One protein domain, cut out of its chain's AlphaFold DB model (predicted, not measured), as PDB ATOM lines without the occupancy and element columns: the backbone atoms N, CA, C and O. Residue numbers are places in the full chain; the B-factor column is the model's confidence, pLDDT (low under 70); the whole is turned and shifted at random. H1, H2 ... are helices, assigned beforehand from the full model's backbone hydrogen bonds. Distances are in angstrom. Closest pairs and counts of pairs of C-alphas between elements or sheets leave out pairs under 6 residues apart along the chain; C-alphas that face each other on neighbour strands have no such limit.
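AT A GLANCE: This is residues 46 to 94 of the 94 residues of the protein "Gamma-glutamylcyclotransferase" of Rhinopithecus bieti (UniProt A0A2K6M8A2). H1 and H2 make a short helical hairpin, and H3 packs steeply on H1, which lies in the middle between H2 and H3. A long loop arches from H2 to H3, and residues 73 to 81, of which 80 and 81 belong to H3, stick out. The printed part has 49 residues with three named helices, H1, H2, H3 in chain order, and no named strand: all helix. It is only just loose, close to compact, with a radius of gyration of the C-alphas of 11.8 A and spans of 31 by 24 by 18 A.

HOW THE PARTS SIT: H1, residues 46 to 55, touches H2, residues 60 to 67, closest at the C-alphas of Cys 50 and Leu 66, 6.3 A apart. This hairpin's helices run opposite ways at a shallow tilt of 18 degrees. H3, residues 80 to 91, touches H1, closest at the C-alphas of Ile 48 and Ile 86, 6.8 A apart. Their steep tilt is 62 degrees, the same way. H2 and H3 are apart. In H1, H2 and H3 every O i to N i+4 pair is within hydrogen-bond range.

IN THESE COORDINATES: H1 begins at C-alpha 46 (48.453, 24.781, 51.890) and measures 14.4 A; H2 measures 10.6 A. H3, 16.8 A, ends at C-alpha 91 (42.465, 13.241, 40.599).

THE WHOLE: The C-alphas farthest apart, Pro 59 and Gly 76, are 31.1 A apart. The printed part has no cut. H2 to H3 is a long link. Residues 91 to 94 have pLDDT under 70.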
ATOM      1  N   LEU A  46      48.796  23.587  52.678       89.12
ATOM      2  CA  LEU A  46      48.453  24.781  51.890       89.12
ATOM      3  C   LEU A  46      47.550  24.451  50.683       89.12
ATOM      4  O   LEU A  46      46.662  25.226  50.342       89.12
ATOM      5  N   GLN A  47      47.717  23.264  50.097       89.44
ATOM      6  CA  GLN A  47      46.887  22.750  49.003       89.44
ATOM      7  C   GLN A  47      45.386  22.752  49.338       89.44
ATOM      8  O   GLN A  47      44.589  23.181  48.508       89.44
ATOM      9  N   ILE A  48      45.001  22.372  50.563       89.50
ATOM     10  CA  ILE A  48      43.599  22.398  51.018       89.50
ATOM     11  C   ILE A  48      43.052  23.825  51.028       89.50
ATOM     12  O   ILE A  48      41.931  24.068  50.586       89.50
ATOM     13  N   ILE A  49      43.857  24.784  51.490       88.94
ATOM     14  CA  ILE A  49      43.473  26.199  51.542       88.94
ATOM     15  C   ILE A  49      43.238  26.723  50.121       88.94
ATOM     16  O   ILE A  49      42.219  27.360  49.853       88.94
ATOM     17  N   CYS A  50      44.141  26.407  49.191       90.31
ATOM     18  CA  CYS A  50      43.997  26.771  47.783       90.31
ATOM     19  C   CYS A  50      42.753  26.135  47.140       90.31
ATOM     20  O   CYS A  50      42.031  26.811  46.405       90.31
ATOM     21  N   MET A  51      42.474  24.860  47.434       90.06
ATOM     22  CA  MET A  51      41.276  24.162  46.954       90.06
ATOM     23  C   MET A  51      39.997  24.826  47.468       90.06
ATOM     24  O   MET A  51      39.135  25.181  46.664       90.06
ATOM     25  N   GLY A  52      39.904  25.079  48.777       89.38
ATOM     26  CA  GLY A  52      38.745  25.735  49.383       89.38
ATOM     27  C   GLY A  52      38.533  27.163  48.868       89.38
ATOM     28  O   GLY A  52      37.396  27.564  48.622       89.38
ATOM     29  N   ALA A  53      39.611  27.921  48.635       90.88
ATOM     30  CA  ALA A  53      39.529  29.266  48.061       90.88
ATOM     31  C   ALA A  53      38.940  29.262  46.640       90.88
ATOM     32  O   ALA A  53      38.110  30.112  46.311       90.88
ATOM     33  N   LYS A  54      39.346  28.289  45.812       91.44
ATOM     34  CA  LYS A  54      38.808  28.094  44.461       91.44
ATOM     35  C   LYS A  54      37.340  27.672  44.502       91.44
ATOM     36  O   LYS A  54      36.527  28.257  43.791       91.44
ATOM     37  N   GLU A  55      37.003  26.690  45.336       91.31
ATOM     38  CA  GLU A  55      35.642  26.157  45.477       91.31
ATOM     39  C   GLU A  55      34.641  27.231  45.921       91.31
ATOM     40  O   GLU A  55      33.545  27.322  45.375       91.31
ATOM     41  N   ASN A  56      35.038  28.094  46.860       92.31
ATOM     42  CA  ASN A  56      34.183  29.166  47.378       92.31
ATOM     43  C   ASN A  56      34.229  30.452  46.534       92.31
ATOM     44  O   ASN A  56      33.622  31.452  46.913       92.31
ATOM     45  N   GLY A  57      34.944  30.453  45.404       93.25
ATOM     46  CA  GLY A  57      34.964  31.585  44.479       93.25
ATOM     47  C   GLY A  57      35.616  32.850  45.046       93.25
ATOM     48  O   GLY A  57      35.161  33.954  44.748       93.25
ATOM     49  N   LEU A  58      36.676  32.720  45.856       93.19
ATOM     50  CA  LEU A  58      37.435  33.886  46.324       93.19
ATOM     51  C   LEU A  58      38.029  34.662  45.130       93.19
ATOM     52  O   LEU A  58      38.281  34.062  44.083       93.19
ATOM     53  N   PRO A  59      38.307  35.973  45.264       97.62
ATOM     54  CA  PRO A  59      38.893  36.765  44.184       97.62
ATOM     55  C   PRO A  59      40.142  36.105  43.585       97.62
ATOM     56  O   PRO A  59      41.020  35.666  44.329       97.62
ATOM     57  N   LEU A  60      40.243  36.061  42.251       95.44
ATOM     58  CA  LEU A  60      41.342  35.376  41.550       95.44
ATOM     59  C   LEU A  60      42.719  35.867  42.009       95.44
ATOM     60  O   LEU A  60      43.600  35.059  42.270       95.44
ATOM     61  N   GLU A  61      42.878  37.176  42.204       97.19
ATOM     62  CA  GLU A  61      44.123  37.755  42.718       97.19
ATOM     63  C   GLU A  61      44.511  37.180  44.091       97.19
ATOM     64  O   GLU A  61      45.684  36.933  44.364       97.19
ATOM     65  N   TYR A  62      43.532  36.926  44.961       94.06
ATOM     66  CA  TYR A  62      43.782  36.310  46.260       94.06
ATOM     67  C   TYR A  62      44.139  34.827  46.124       94.06
ATOM     68  O   TYR A  62      45.040  34.354  46.812       94.06
ATOM     69  N   GLN A  63      43.498  34.102  45.203       92.94
ATOM     70  CA  GLN A  63      43.875  32.719  44.900       92.94
ATOM     71  C   GLN A  63      45.327  32.626  44.404       92.94
ATOM     72  O   GLN A  63      46.058  31.738  44.834       92.94
ATOM     73  N   GLU A  64      45.775  33.556  43.556       94.94
ATOM     74  CA  GLU A  64      47.169  33.607  43.096       94.94
ATOM     75  C   GLU A  64      48.142  33.934  44.236       94.94
ATOM     76  O   GLU A  64      49.194  33.305  44.344       94.94
ATOM     77  N   LYS A  65      47.768  34.838  45.153       94.50
ATOM     78  CA  LYS A  65      48.557  35.092  46.373       94.50
ATOM     79  C   LYS A  65      48.710  33.835  47.224       94.50
ATOM     80  O   LYS A  65      49.809  33.582  47.699       94.50
ATOM     81  N   LEU A  66      47.648  33.045  47.394       91.69
ATOM     82  CA  LEU A  66      47.712  31.785  48.141       91.69
ATOM     83  C   LEU A  66      48.643  30.766  47.471       91.69
ATOM     84  O   LEU A  66      49.448  30.143  48.156       91.69
ATOM     85  N   LYS A  67      48.572  30.626  46.142       92.12
ATOM     86  CA  LYS A  67      49.450  29.726  45.374       92.12
ATOM     87  C   LYS A  67      50.921  30.143  45.413       92.12
ATOM     88  O   LYS A  67      51.786  29.288  45.273       92.12
ATOM     89  N   ALA A  68      51.195  31.435  45.581       94.56
ATOM     90  CA  ALA A  68      52.548  31.972  45.674       94.56
ATOM     91  C   ALA A  68      53.195  31.784  47.060       94.56
ATOM     92  O   ALA A  68      54.385  32.059  47.207       94.56
ATOM     93  N   ILE A  69      52.443  31.347  48.078       90.38
ATOM     94  CA  ILE A  69      53.005  31.043  49.399       90.38
ATOM     95  C   ILE A  69      53.867  29.783  49.285       90.38
ATOM     96  O   ILE A  69      53.391  28.727  48.874       90.38
ATOM     97  N   GLU A  70      55.130  29.887  49.692       89.94
ATOM     98  CA  GLU A  70      56.023  28.736  49.768       89.94
ATOM     99  C   GLU A  70      55.614  27.832  50.949       89.94
ATOM    100  O   GLU A  70      55.519  28.307  52.089       89.94
ATOM    101  N   PRO A  71      55.321  26.539  50.712       87.38
ATOM    102  CA  PRO A  71      55.038  25.606  51.792       87.38
ATOM    103  C   PRO A  71      56.300  25.361  52.629       87.38
ATOM    104  O   PRO A  71      57.419  25.434  52.133       87.38
ATOM    105  N   ASN A  72      56.118  25.036  53.908       86.94
ATOM    106  CA  ASN A  72      57.229  24.572  54.736       86.94
ATOM    107  C   ASN A  72      57.607  23.116  54.396       86.94
ATOM    108  O   ASN A  72      56.909  22.419  53.661       86.94
ATOM    109  N   ASP A  73      58.703  22.640  54.978       88.12
ATOM    110  CA  ASP A  73      59.229  21.278  54.833       88.12
ATOM    111  C   ASP A  73      58.537  20.255  55.757       88.12
ATOM    112  O   ASP A  73      59.044  19.152  55.980       88.12
ATOM    113  N   TYR A  74      57.361  20.593  56.299       85.00
ATOM    114  CA  TYR A  74      56.630  19.704  57.193       85.00
ATOM    115  C   TYR A  74      56.144  18.455  56.444       85.00
ATOM    116  O   TYR A  74      55.237  18.494  55.610       85.00
ATOM    117  N   THR A  75      56.732  17.315  56.801       85.19
ATOM    118  CA  THR A  75      56.406  15.977  56.275       85.19
ATOM    119  C   THR A  75      55.756  15.071  57.325       85.19
ATOM    120  O   THR A  75      55.579  13.876  57.096       85.19
ATOM    121  N   GLY A  76      55.405  15.630  58.488       86.56
ATOM    122  CA  GLY A  76      54.758  14.898  59.572       86.56
ATOM    123  C   GLY A  76      53.329  14.463  59.237       86.56
ATOM    124  O   GLY A  76      52.756  14.840  58.213       86.56
ATOM    125  N   LYS A  77      52.738  13.665  60.132       87.12
ATOM    126  CA  LYS A  77      51.401  13.097  59.923       87.12
ATOM    127  C   LYS A  77      50.334  14.197  59.892       87.12
ATOM    128  O   LYS A  77      50.318  15.088  60.746       87.12
ATOM    129  N   VAL A  78      49.433  14.083  58.924       86.88
ATOM    130  CA  VAL A  78      48.171  14.822  58.816       86.88
ATOM    131  C   VAL A  78      47.019  13.822  59.030       86.88
ATOM    132  O   VAL A  78      47.246  12.608  58.980       86.88
ATOM    133  N   SER A  79      45.805  14.276  59.357       87.44
ATOM    134  CA  SER A  79      44.668  13.356  59.509       87.44
ATOM    135  C   SER A  79      44.357  12.639  58.190       87.44
ATOM    136  O   SER A  79      44.553  13.195  57.109       87.44
ATOM    137  N   GLU A  80      43.862  11.402  58.280       87.31
ATOM    138  CA  GLU A  80      43.535  10.578  57.104       87.31
ATOM    139  C   GLU A  80      42.494  11.263  56.208       87.31
ATOM    140  O   GLU A  80      42.638  11.281  54.992       87.31
ATOM    141  N   GLU A  81      41.526  11.944  56.818       86.69
ATOM    142  CA  GLU A  81      40.511  12.744  56.127       86.69
ATOM    143  C   GLU A  81      41.128  13.828  55.231       86.69
ATOM    144  O   GLU A  81      40.681  14.041  54.106       86.69
ATOM    145  N   ILE A  82      42.181  14.506  55.702       85.38
ATOM    146  CA  ILE A  82      42.855  15.557  54.931       85.38
ATOM    147  C   ILE A  82      43.673  14.952  53.795       85.38
ATOM    148  O   ILE A  82      43.652  15.481  52.683       85.38
ATOM    149  N   GLU A  83      44.362  13.841  54.049       87.44
ATOM    150  CA  GLU A  83      45.097  13.115  53.010       87.44
ATOM    151  C   GLU A  83      44.165  12.637  51.889       87.44
ATOM    152  O   GLU A  83      44.495  12.744  50.706       87.44
ATOM    153  N   ASP A  84      42.967  12.170  52.235       88.50
ATOM    154  CA  ASP A  84      41.972  11.732  51.260       88.50
ATOM    155  C   ASP A  84      41.407  12.900  50.440       88.50
ATOM    156  O   ASP A  84      41.238  12.773  49.222       88.50
ATOM    157  N   ILE A  85      41.177  14.067  51.059       86.81
ATOM    158  CA  ILE A  85      40.768  15.281  50.335       86.81
ATOM    159  C   ILE A  85      41.851  15.706  49.335       86.81
ATOM    160  O   ILE A  85      41.524  16.040  48.194       86.81
ATOM    161  N   ILE A  86      43.129  15.656  49.725       86.06
ATOM    162  CA  ILE A  86      44.257  16.004  48.847       86.06
ATOM    163  C   ILE A  86      44.302  15.076  47.630       86.06
ATOM    164  O   ILE A  86      44.265  15.553  46.494       86.06
ATOM    165  N   LYS A  87      44.279  13.754  47.847       87.25
ATOM    166  CA  LYS A  87      44.289  12.754  46.760       87.25
ATOM    167  C   LYS A  87      43.096  12.913  45.813       87.25
ATOM    168  O   LYS A  87      43.220  12.757  44.594       87.25
ATOM    169  N   LYS A  88      41.920  13.237  46.357       83.12
ATOM    170  CA  LYS A  88      40.710  13.490  45.563       83.12
ATOM    171  C   LYS A  88      40.824  14.774  44.730       83.12
ATOM    172  O   LYS A  88      40.355  14.807  43.596       83.12
ATOM    173  N   GLY A  89      41.448  15.820  45.268       73.06
ATOM    174  CA  GLY A  89      41.692  17.071  44.544       73.06
ATOM    175  C   GLY A  89      42.662  16.906  43.372       73.06
ATOM    176  O   GLY A  89      42.452  17.477  42.302       73.06
ATOM    177  N   GLU A  90      43.694  16.078  43.540       73.81
ATOM    178  CA  GLU A  90      44.671  15.775  42.484       73.81
ATOM    179  C   GLU A  90      44.042  15.004  41.319       73.81
ATOM    180  O   GLU A  90      44.293  15.315  40.156       73.81
ATOM    181  N   THR A  91      43.153  14.055  41.617       61.94
ATOM    182  CA  THR A  91      42.465  13.241  40.599       61.94
ATOM    183  C   THR A  91      41.407  14.002  39.795       61.94
ATOM    184  O   THR A  91      41.081  13.582  38.692       61.94
ATOM    185  N   GLN A  92      40.900  15.139  40.287       55.91
ATOM    186  CA  GLN A  92      39.952  16.002  39.560       55.91
ATOM    187  C   GLN A  92      40.617  17.036  38.636       55.91
ATOM    188  O   GLN A  92      39.917  17.797  37.966       55.91
ATOM    189  N   THR A  93      41.951  17.096  38.614       51.06
ATOM    190  CA  THR A  93      42.716  18.031  37.769       51.06
ATOM    191  C   THR A  93      43.300  17.346  36.515       51.06
ATOM    192  O   THR A  93      44.032  17.991  35.766       51.06
ATOM    193  N   LEU A  94      42.964  16.067  36.272       41.78
ATOM    194  CA  LEU A  94      43.297  15.291  35.065       41.78
ATOM    195  C   LEU A  94      42.104  15.169  34.108       41.78
ATOM    196  O   LEU A  94      40.971  14.974  34.600       41.78
TER     197      LEU A  94